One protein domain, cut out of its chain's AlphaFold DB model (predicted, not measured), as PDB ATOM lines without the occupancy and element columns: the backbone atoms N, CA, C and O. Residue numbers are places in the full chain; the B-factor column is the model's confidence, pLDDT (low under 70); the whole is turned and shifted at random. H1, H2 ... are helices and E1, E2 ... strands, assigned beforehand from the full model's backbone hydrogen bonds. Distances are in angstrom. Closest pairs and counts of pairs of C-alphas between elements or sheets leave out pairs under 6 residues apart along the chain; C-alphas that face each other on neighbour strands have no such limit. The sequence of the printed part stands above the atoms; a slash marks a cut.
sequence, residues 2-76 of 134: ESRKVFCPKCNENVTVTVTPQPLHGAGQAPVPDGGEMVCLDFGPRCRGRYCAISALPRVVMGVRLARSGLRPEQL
ATOM      1  N   GLU A   2      17.618 315.832  47.689       83.00
ATOM      2  CA  GLU A   2      17.234 315.060  46.498       83.00
ATOM      3  C   GLU A   2      17.067 313.581  46.860       83.00
ATOM      4  O   GLU A   2      17.968 312.970  47.438       83.00
ATOM      5  N   SER A   3      15.906 313.018  46.524       91.81
ATOM      6  CA  SER A   3      15.589 311.605  46.741       91.81
ATOM      7  C   SER A   3      15.753 310.824  45.442       91.81
ATOM      8  O   SER A   3      15.336 311.282  44.380       91.81
ATOM      9  N   ARG A   4      16.292 309.607  45.522       94.94
ATOM     10  CA  ARG A   4      16.450 308.698  44.378       94.94
ATOM     11  C   ARG A   4      15.952 307.297  44.706       94.94
ATOM     12  O   ARG A   4      16.002 306.867  45.857       94.94
ATOM     13  N   LYS A   5      15.501 306.568  43.684       96.69
ATOM     14  CA  LYS A   5      15.122 305.154  43.810       96.69
ATOM     15  C   LYS A   5      16.330 304.254  43.563       96.69
ATOM     16  O   LYS A   5      17.074 304.470  42.612       96.69
ATOM     17  N   VAL A   6      16.510 303.249  44.413       95.81
ATOM     18  CA  VAL A   6      17.593 302.260  44.339       95.81
ATOM     19  C   VAL A   6      17.010 300.877  44.607       95.81
ATOM     20  O   VAL A   6      16.179 300.720  45.497       95.81
ATOM     21  N   PHE A   7      17.449 299.860  43.869       96.00
ATOM     22  CA  PHE A   7      17.048 298.485  44.153       96.00
ATOM     23  C   PHE A   7      17.720 297.979  45.438       96.00
ATOM     24  O   PHE A   7      18.948 297.947  45.534       96.00
ATOM     25  N   CYS A   8      16.924 297.569  46.427       95.75
ATOM     26  CA  CYS A   8      17.403 296.953  47.659       95.75
ATOM     27  C   CYS A   8      17.303 295.424  47.550       95.75
ATOM     28  O   CYS A   8      16.195 294.888  47.618       95.75
ATOM     29  N   PRO A   9      18.422 294.682  47.484       93.06
ATOM     30  CA  PRO A   9      18.378 293.223  47.379       93.06
ATOM     31  C   PRO A   9      17.871 292.536  48.658       93.06
ATOM     32  O   PRO A   9      17.477 291.378  48.608       93.06
ATOM     33  N   LYS A  10      17.871 293.224  49.812       92.19
ATOM     34  CA  LYS A  10      17.328 292.679  51.071       92.19
ATOM     35  C   LYS A  10      15.809 292.788  51.159       92.19
ATOM     36  O   LYS A  10      15.188 291.871  51.679       92.19
ATOM     37  N   CYS A  11      15.234 293.872  50.641       91.81
ATOM     38  CA  CYS A  11      13.781 294.036  50.543       91.81
ATOM     39  C   CYS A  11      13.214 293.440  49.240       91.81
ATOM     40  O   CYS A  11      12.013 293.223  49.140       91.81
ATOM     41  N   ASN A  12      14.084 293.148  48.263       93.50
ATOM     42  CA  ASN A  12      13.748 292.674  46.919       93.50
ATOM     43  C   ASN A  12      12.799 293.623  46.159       93.50
ATOM     44  O   ASN A  12      11.853 293.198  45.501       93.50
ATOM     45  N   GLU A  13      13.048 294.927  46.265       94.31
ATOM     46  CA  GLU A  13      12.241 295.975  45.635       94.31
ATOM     47  C   GLU A  13      13.047 297.266  45.448       94.31
ATOM     48  O   GLU A  13      14.142 297.421  45.994       94.31
ATOM     49  N   ASN A  14      12.489 298.222  44.702       96.31
ATOM     50  CA  ASN A  14      13.032 299.576  44.654       96.31
ATOM     51  C   ASN A  14      12.614 300.358  45.900       96.31
ATOM     52  O   ASN A  14      11.423 300.535  46.138       96.31
ATOM     53  N   VAL A  15      13.599 300.870  46.634       96.12
ATOM     54  CA  VAL A  15      13.418 301.739  47.799       96.12
ATOM     55  C   VAL A  15      13.863 303.160  47.481       96.12
ATOM     56  O   VAL A  15      14.716 303.396  46.621       96.12
ATOM     57  N   THR A  16      13.298 304.119  48.191       96.81
ATOM     58  CA  THR A  16      13.610 305.538  48.090       96.81
ATOM     59  C   THR A  16      14.648 305.892  49.141       96.81
ATOM     60  O   THR A  16      14.439 305.693  50.339       96.81
ATOM     61  N   VAL A  17      15.774 306.442  48.698       95.25
ATOM     62  CA  VAL A  17      16.832 306.943  49.576       95.25
ATOM     63  C   VAL A  17      17.041 308.428  49.341       95.25
ATOM     64  O   VAL A  17      16.899 308.918  48.222       95.25
ATOM     65  N   THR A  18      17.407 309.139  50.395       94.31
ATOM     66  CA  THR A  18      17.785 310.551  50.346       94.31
ATOM     67  C   THR A  18      19.049 310.769  51.165       94.31
ATOM     68  O   THR A  18      19.457 309.891  51.926       94.31
ATOM     69  N   VAL A  19      19.691 311.918  50.993       91.12
ATOM     70  CA  VAL A  19      20.855 312.326  51.784       91.12
ATOM     71  C   VAL A  19      20.479 313.597  52.543       91.12
ATOM     72  O   VAL A  19      20.179 314.619  51.920       91.12
ATOM     73  N   THR A  20      20.431 313.528  53.876       84.75
ATOM     74  CA  THR A  20      20.160 314.693  54.729       84.75
ATOM     75  C   THR A  20      21.380 315.596  54.776       84.75
ATOM     76  O   THR A  20      22.490 315.092  54.901       84.75
ATOM     77  N   PRO A  21      21.229 316.926  54.673       73.62
ATOM     78  CA  PRO A  21      22.343 317.815  54.961       73.62
ATOM     79  C   PRO A  21      22.783 317.600  56.414       73.62
ATOM     80  O   PRO A  21      21.949 317.471  57.309       73.62
ATOM     81  N   GLN A  22      24.092 317.539  56.644       64.38
ATOM     82  CA  GLN A  22      24.646 317.480  57.994       64.38
ATOM     83  C   GLN A  22      24.306 318.797  58.720       64.38
ATOM     84  O   GLN A  22      24.320 319.852  58.071       64.38
ATOM     85  N   PRO A  23      24.007 318.792  60.032       53.78
ATOM     86  CA  PRO A  23      23.989 320.038  60.778       53.78
ATOM     87  C   PRO A  23      25.382 320.664  60.665       53.78
ATOM     88  O   PRO A  23      26.372 320.051  61.059       53.78
ATOM     89  N   LEU A  24      25.459 321.866  60.082       43.81
ATOM     90  CA  LEU A  24      26.680 322.668  60.048       43.81
ATOM     91  C   LEU A  24      27.159 322.806  61.495       43.81
ATOM     92  O   LEU A  24      26.461 323.406  62.312       43.81
ATOM     93  N   HIS A  25      28.288 322.184  61.835       51.25
ATOM     94  CA  HIS A  25      28.781 322.173  63.204       51.25
ATOM     95  C   HIS A  25      28.863 323.600  63.764       51.25
ATOM     96  O   HIS A  25      29.507 324.479  63.188       51.25
ATOM     97  N   GLY A  26      28.227 323.810  64.921       43.78
ATOM     98  CA  GLY A  26      28.582 324.901  65.819       43.78
ATOM     99  C   GLY A  26      30.064 324.797  66.176       43.78
ATOM    100  O   GLY A  26      30.608 323.700  66.300       43.78
ATOM    101  N   ALA A  27      30.719 325.950  66.271       45.19
ATOM    102  CA  ALA A  27      32.159 326.095  66.437       45.19
ATOM    103  C   ALA A  27      32.767 325.108  67.454       45.19
ATOM    104  O   ALA A  27      32.478 325.191  68.645       45.19
ATOM    105  N   GLY A  28      33.678 324.236  66.996       48.78
ATOM    106  CA  GLY A  28      34.764 323.776  67.863       48.78
ATOM    107  C   GLY A  28      35.187 322.310  67.851       48.78
ATOM    108  O   GLY A  28      36.154 322.032  68.553       48.78
ATOM    109  N   GLN A  29      34.574 321.373  67.116       45.56
ATOM    110  CA  GLN A  29      35.055 319.976  67.143       45.56
ATOM    111  C   GLN A  29      35.156 319.309  65.765       45.56
ATOM    112  O   GLN A  29      34.327 319.559  64.902       45.56
ATOM    113  N   ALA A  30      36.250 318.536  65.637       47.69
ATOM    114  CA  ALA A  30      36.815 317.708  64.558       47.69
ATOM    115  C   ALA A  30      36.112 317.667  63.179       47.69
ATOM    116  O   ALA A  30      34.893 317.565  63.114       47.69
ATOM    117  N   PRO A  31      36.873 317.622  62.062       44.56
ATOM    118  CA  PRO A  31      36.298 317.461  60.730       44.56
ATOM    119  C   PRO A  31      35.641 316.078  60.622       44.56
ATOM    120  O   PRO A  31      36.308 315.064  60.414       44.56
ATOM    121  N   VAL A  32      34.325 316.031  60.806       51.28
ATOM    122  CA  VAL A  32      33.510 314.883  60.415       51.28
ATOM    123  C   VAL A  32      33.557 314.826  58.882       51.28
ATOM    124  O   VAL A  32      33.465 315.881  58.258       51.28
ATOM    125  N   PRO A  33      33.760 313.651  58.255       46.78
ATOM    126  CA  PRO A  33      33.872 313.555  56.805       46.78
ATOM    127  C   PRO A  33      32.692 314.234  56.108       46.78
ATOM    128  O   PRO A  33      31.540 313.937  56.430       46.78
ATOM    129  N   ASP A  34      33.006 315.122  55.163       47.72
ATOM    130  CA  ASP A  34      32.044 315.840  54.331       47.72
ATOM    131  C   ASP A  34      31.079 314.848  53.666       47.72
ATOM    132  O   ASP A  34      31.444 314.085  52.769       47.72
ATOM    133  N   GLY A  35      29.828 314.835  54.117       58.81
ATOM    134  CA  GLY A  35      28.815 313.960  53.550       58.81
ATOM    135  C   GLY A  35      27.572 313.917  54.416       58.81
ATOM    136  O   GLY A  35      27.610 313.484  55.563       58.81
ATOM    137  N   GLY A  36      26.453 314.359  53.852       73.06
ATOM    138  CA  GLY A  36      25.152 314.205  54.482       73.06
ATOM    139  C   GLY A  36      24.813 312.749  54.828       73.06
ATOM    140  O   GLY A  36      25.402 311.808  54.285       73.06
ATOM    141  N   GLU A  37      23.840 312.523  55.709       86.69
ATOM    142  CA  GLU A  37      23.485 311.161  56.102       86.69
ATOM    143  C   GLU A  37      22.522 310.524  55.100       86.69
ATOM    144  O   GLU A  37      21.440 311.039  54.829       86.69
ATOM    145  N   MET A  38      22.888 309.361  54.557       91.31
ATOM    146  CA  MET A  38      21.941 308.568  53.775       91.31
ATOM    147  C   MET A  38      20.818 308.049  54.682       91.31
ATOM    148  O   MET A  38      21.097 307.327  55.644       91.31
ATOM    149  N   VAL A  39      19.577 308.346  54.299       93.62
ATOM    150  CA  VAL A  39      18.333 307.879  54.920       93.62
ATOM    151  C   VAL A  39      17.553 307.030  53.917       93.62
ATOM    152  O   VAL A  39      17.385 307.417  52.759       93.62
ATOM    153  N   CYS A  40      17.055 305.875  54.356       95.50
ATOM    154  CA  CYS A  40      16.134 305.034  53.595       95.50
ATOM    155  C   CYS A  40      14.698 305.368  54.009       95.50
ATOM    156  O   CYS A  40      14.277 305.014  55.105       95.50
ATOM    157  N   LEU A  41      13.948 306.026  53.124       95.38
ATOM    158  CA  LEU A  41      12.578 306.487  53.387       95.38
ATOM    159  C   LEU A  41      11.551 305.353  53.421       95.38
ATOM    160  O   LEU A  41      10.426 305.564  53.856       95.38
ATOM    161  N   ASP A  42      11.944 304.171  52.952       95.12
ATOM    162  CA  ASP A  42      11.133 302.951  52.985       95.12
ATOM    163  C   ASP A  42      11.693 301.938  54.006       95.12
ATOM    164  O   ASP A  42      11.475 300.729  53.891       95.12
ATOM    165  N   PHE A  43      12.481 302.414  54.982       94.50
ATOM    166  CA  PHE A  43      12.857 301.601  56.138       94.50
ATOM    167  C   PHE A  43      11.600 301.196  56.916       94.50
ATOM    168  O   PHE A  43      10.713 302.010  57.141       94.50
ATOM    169  N   GLY A  44      11.540 299.932  57.332       89.94
ATOM    170  CA  GLY A  44      10.396 299.389  58.055       89.94
ATOM    171  C   GLY A  44      10.472 297.865  58.208       89.94
ATOM    172  O   GLY A  44      11.541 297.280  57.987       89.94
ATOM    173  N   PRO A  45       9.351 297.186  58.519       86.44
ATOM    174  CA  PRO A  45       9.310 295.758  58.876       86.44
ATOM    175  C   PRO A  45       9.842 294.781  57.810       86.44
ATOM    176  O   PRO A  45      10.208 293.642  58.114       86.44
ATOM    177  N   ARG A  46       9.896 295.210  56.543       87.69
ATOM    178  CA  ARG A  46      10.460 294.416  55.436       87.69
ATOM    179  C   ARG A  46      11.992 294.412  55.427       87.69
ATOM    180  O   ARG A  46      12.604 293.497  54.880       87.69
ATOM    181  N   CYS A  47      12.632 295.385  56.074       89.88
ATOM    182  CA  CYS A  47      14.083 295.459  56.203       89.88
ATOM    183  C   CYS A  47      14.566 294.532  57.331       89.88
ATOM    184  O   CYS A  47      14.772 294.969  58.456       89.88
ATOM    185  N   ARG A  48      14.744 293.237  57.039       84.88
ATOM    186  CA  ARG A  48      15.139 292.215  58.038       84.88
ATOM    187  C   ARG A  48      16.639 291.903  58.080       84.88
ATOM    188  O   ARG A  48      17.085 291.060  58.850       84.88
ATOM    189  N   GLY A  49      17.437 292.533  57.219       87.56
ATOM    190  CA  GLY A  49      18.885 292.327  57.206       87.56
ATOM    191  C   GLY A  49      19.550 292.968  58.423       87.56
ATOM    192  O   GLY A  49      19.199 294.083  58.782       87.56
ATOM    193  N   ARG A  50      20.561 292.310  59.009       91.25
ATOM    194  CA  ARG A  50      21.385 292.895  60.089       91.25
ATOM    195  C   ARG A  50      22.072 294.200  59.661       91.25
ATOM    196  O   ARG A  50      22.225 295.118  60.462       91.25
ATOM    197  N   TYR A  51      22.446 294.276  58.385       94.19
ATOM    198  CA  TYR A  51      23.047 295.443  57.749       94.19
ATOM    199  C   TYR A  51      22.232 295.855  56.522       94.19
ATOM    200  O   TYR A  51      21.716 295.004  55.787       94.19
ATOM    201  N   CYS A  52      22.148 297.161  56.280       93.50
ATOM    202  CA  CYS A  52      21.575 297.723  55.067       93.50
ATOM    203  C   CYS A  52      22.461 297.363  53.870       93.50
ATOM    204  O   CYS A  52      23.641 297.699  53.841       93.50
ATOM    205  N   ALA A  53      21.897 296.720  52.847       92.06
ATOM    206  CA  ALA A  53      22.661 296.338  51.657       92.06
ATOM    207  C   ALA A  53      23.106 297.525  50.783       92.06
ATOM    208  O   ALA A  53      23.953 297.344  49.917       92.06
ATOM    209  N   ILE A  54      22.542 298.719  50.998       92.25
ATOM    210  CA  ILE A  54      22.871 299.927  50.228       92.25
ATOM    211  C   ILE A  54      24.018 300.705  50.889       92.25
ATOM    212  O   ILE A  54      24.909 301.179  50.192       92.25
ATOM    213  N   SER A  55      24.010 300.838  52.221       90.56
ATOM    214  CA  SER A  55      24.995 301.644  52.962       90.56
ATOM    215  C   SER A  55      26.007 300.832  53.772       90.56
ATOM    216  O   SER A  55      26.914 301.420  54.350       90.56
ATOM    217  N   ALA A  56      25.831 299.511  53.872       92.94
ATOM    218  CA  ALA A  56      26.570 298.617  54.771       92.94
ATOM    219  C   ALA A  56      26.478 298.974  56.271       92.94
ATOM    220  O   ALA A  56      27.152 298.360  57.096       92.94
ATOM    221  N   LEU A  57      25.618 299.925  56.651       92.50
ATOM    222  CA  LEU A  57      25.406 300.306  58.047       92.50
ATOM    223  C   LEU A  57      24.476 299.318  58.761       92.50
ATOM    224  O   LEU A  57      23.631 298.698  58.104       92.50
ATOM    225  N   PRO A  58      24.581 299.185  60.095       93.75
ATOM    226  CA  PRO A  58      23.628 298.405  60.874       93.75
ATOM    227  C   PRO A  58      22.185 298.857  60.626       93.75
ATOM    228  O   PRO A  58      21.917 300.047  60.449       93.75
ATOM    229  N   ARG A  59      21.243 297.910  60.650       93.50
ATOM    230  CA  ARG A  59      19.810 298.190  60.469       93.50
ATOM    231  C   ARG A  59      19.309 299.276  61.421       93.50
ATOM    232  O   ARG A  59      18.662 300.213  60.964       93.50
ATOM    233  N   VAL A  60      19.656 299.165  62.703       93.81
ATOM    234  CA  VAL A  60      19.262 300.126  63.743       93.81
ATOM    235  C   VAL A  60      19.711 301.548  63.401       93.81
ATOM    236  O   VAL A  60      18.925 302.480  63.509       93.81
ATOM    237  N   VAL A  61      20.924 301.719  62.860       94.12
ATOM    238  CA  VAL A  61      21.438 303.034  62.441       94.12
ATOM    239  C   VAL A  61      20.577 303.630  61.326       94.12
ATOM    240  O   VAL A  61      20.307 304.827  61.334       94.12
ATOM    241  N   MET A  62      20.114 302.812  60.376       94.25
ATOM    242  CA  MET A  62      19.247 303.292  59.297       94.25
ATOM    243  C   MET A  62      17.874 303.741  59.809       94.25
ATOM    244  O   MET A  62      17.368 304.765  59.357       94.25
ATOM    245  N   GLY A  63      17.287 303.004  60.752       94.44
ATOM    246  CA  GLY A  63      16.011 303.392  61.350       94.44
ATOM    247  C   GLY A  63      16.125 304.645  62.216       94.44
ATOM    248  O   GLY A  63      15.317 305.553  62.070       94.44
ATOM    249  N   VAL A  64      17.182 304.760  63.028       94.81
ATOM    250  CA  VAL A  64      17.466 305.974  63.814       94.81
ATOM    251  C   VAL A  64      17.655 307.188  62.908       94.81
ATOM    252  O   VAL A  64      17.167 308.271  63.210       94.81
ATOM    253  N   ARG A  65      18.318 307.022  61.759       94.19
ATOM    254  CA  ARG A  65      18.433 308.093  60.763       94.19
ATOM    255  C   ARG A  65      17.088 308.513  60.184       94.19
ATOM    256  O   ARG A  65      16.883 309.705  59.978       94.19
ATOM    257  N   LEU A  66      16.185 307.566  59.920       94.62
ATOM    258  CA  LEU A  66      14.830 307.899  59.485       94.62
ATOM    259  C   LEU A  66      14.104 308.706  60.568       94.62
ATOM    260  O   LEU A  66      13.652 309.811  60.276       94.62
ATOM    261  N   ALA A  67      14.107 308.215  61.806       94.19
ATOM    262  CA  ALA A  67      13.512 308.877  62.967       94.19
ATOM    263  C   ALA A  67      14.025 310.320  63.149       94.19
ATOM    264  O   ALA A  67      13.262 311.282  63.067       94.19
ATOM    265  N   ARG A  68      15.348 310.501  63.244       92.69
ATOM    266  CA  ARG A  68      15.982 311.820  63.440       92.69
ATOM    267  C   ARG A  68      15.820 312.768  62.258       92.69
ATOM    268  O   ARG A  68      15.901 313.981  62.426       92.69
ATOM    269  N   SER A  69      15.599 312.243  61.052       91.38
ATOM    270  CA  SER A  69      15.378 313.092  59.879       91.38
ATOM    271  C   SER A  69      14.027 313.810  59.898       91.38
ATOM    272  O   SER A  69      13.845 314.759  59.134       91.38
ATOM    273  N   GLY A  70      13.067 313.342  60.708       89.25
ATOM    274  CA  GLY A  70      11.676 313.804  60.680       89.25
ATOM    275  C   GLY A  70      10.951 313.489  59.365       89.25
ATOM    276  O   GLY A  70       9.851 313.989  59.124       89.25
ATOM    277  N   LEU A  71      11.560 312.689  58.483       90.56
ATOM    278  CA  LEU A  71      10.965 312.270  57.224       90.56
ATOM    279  C   LEU A  71      10.179 310.984  57.419       90.56
ATOM    280  O   LEU A  71      10.634 310.064  58.091       90.56
ATOM    281  N   ARG A  72       9.032 310.901  56.740       91.56
ATOM    282  CA  ARG A  72       8.145 309.732  56.766       91.56
ATOM    283  C   ARG A  72       7.807 309.261  58.199       91.56
ATOM    284  O   ARG A  72       7.919 308.064  58.466       91.56
ATOM    285  N   PRO A  73       7.399 310.150  59.128       87.12
ATOM    286  CA  PRO A  73       7.064 309.751  60.500       87.12
ATOM    287  C   PRO A  73       5.950 308.692  60.551       87.12
ATOM    288  O   PRO A  73       5.884 307.896  61.480       87.12
ATOM    289  N   GLU A  74       5.104 308.622  59.522       91.81
ATOM    290  CA  GLU A  74       4.078 307.591  59.366       91.81
ATOM    291  C   GLU A  74       4.623 306.174  59.104       91.81
ATOM    292  O   GLU A  74       3.842 305.227  59.089       91.81
ATOM    293  N   GLN A  75       5.928 306.008  58.853       89.94
ATOM    294  CA  GLN A  75       6.576 304.693  58.724       89.94
ATOM    295  C   GLN A  75       6.980 304.085  60.071       89.94
ATOM    296  O   GLN A  75       7.323 302.903  60.110       89.94
ATOM    297  N   LEU A  76       6.985 304.877  61.145       93.50
ATOM    298  CA  LEU A  76       7.426 304.435  62.461       93.50
ATOM    299  C   LEU A  76       6.214 304.182  63.354       93.50
ATOM    300  O   LEU A  76       5.358 305.048  63.552       93.50
TER     301      LEU A  76
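Overview. This is residues 2 to 76 of the 134 residues of an uncharacterized protein of Gemmatimonadetes bacterium (UniProt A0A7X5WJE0). Little regular structure: a small three-stranded sheet with one helix, H1, across one face, and a loop whose residues 24 to 31 stick out. The printed part has 75 residues, 29 in named elements, E1, E2, E3, H1 in order, class mixed, two layers. The sheet, E1 - E2 - E3, is a meander, each strand the antiparallel neighbour of the one before. It is only just compact, close to loose: radius of gyration of the C-alphas 13.2 A, spans 42 by 24 by 21 A.

Along the chain. E1, residues 3 to 8, starts at C-alpha 3 (15.589, 311.605, 46.741) and spans 14.8 A; E2, 13 to 20, 22.3 A; E3, 37 to 40, 9.9 A. H1, 59 to 69, spans 15.6 A, ending at C-alpha 69 (15.378, 313.092, 59.879).

Arrangement. Within hydrogen-bond range are N 6 and O 15, 2.8 A, in hairpin E1 and E2, and N 18 and O 39, 2.9 A, in hairpin E2 and E3. H1, every O i to N i+4 pair within range, lies over E3, closest C-alphas Val 39 and Leu 66, 5.8 A.

Size, cuts and confidence. The printed part has no cut. Links E2 to E3 and E3 to H1 are long. Residues 22 to 35 have pLDDT under 70.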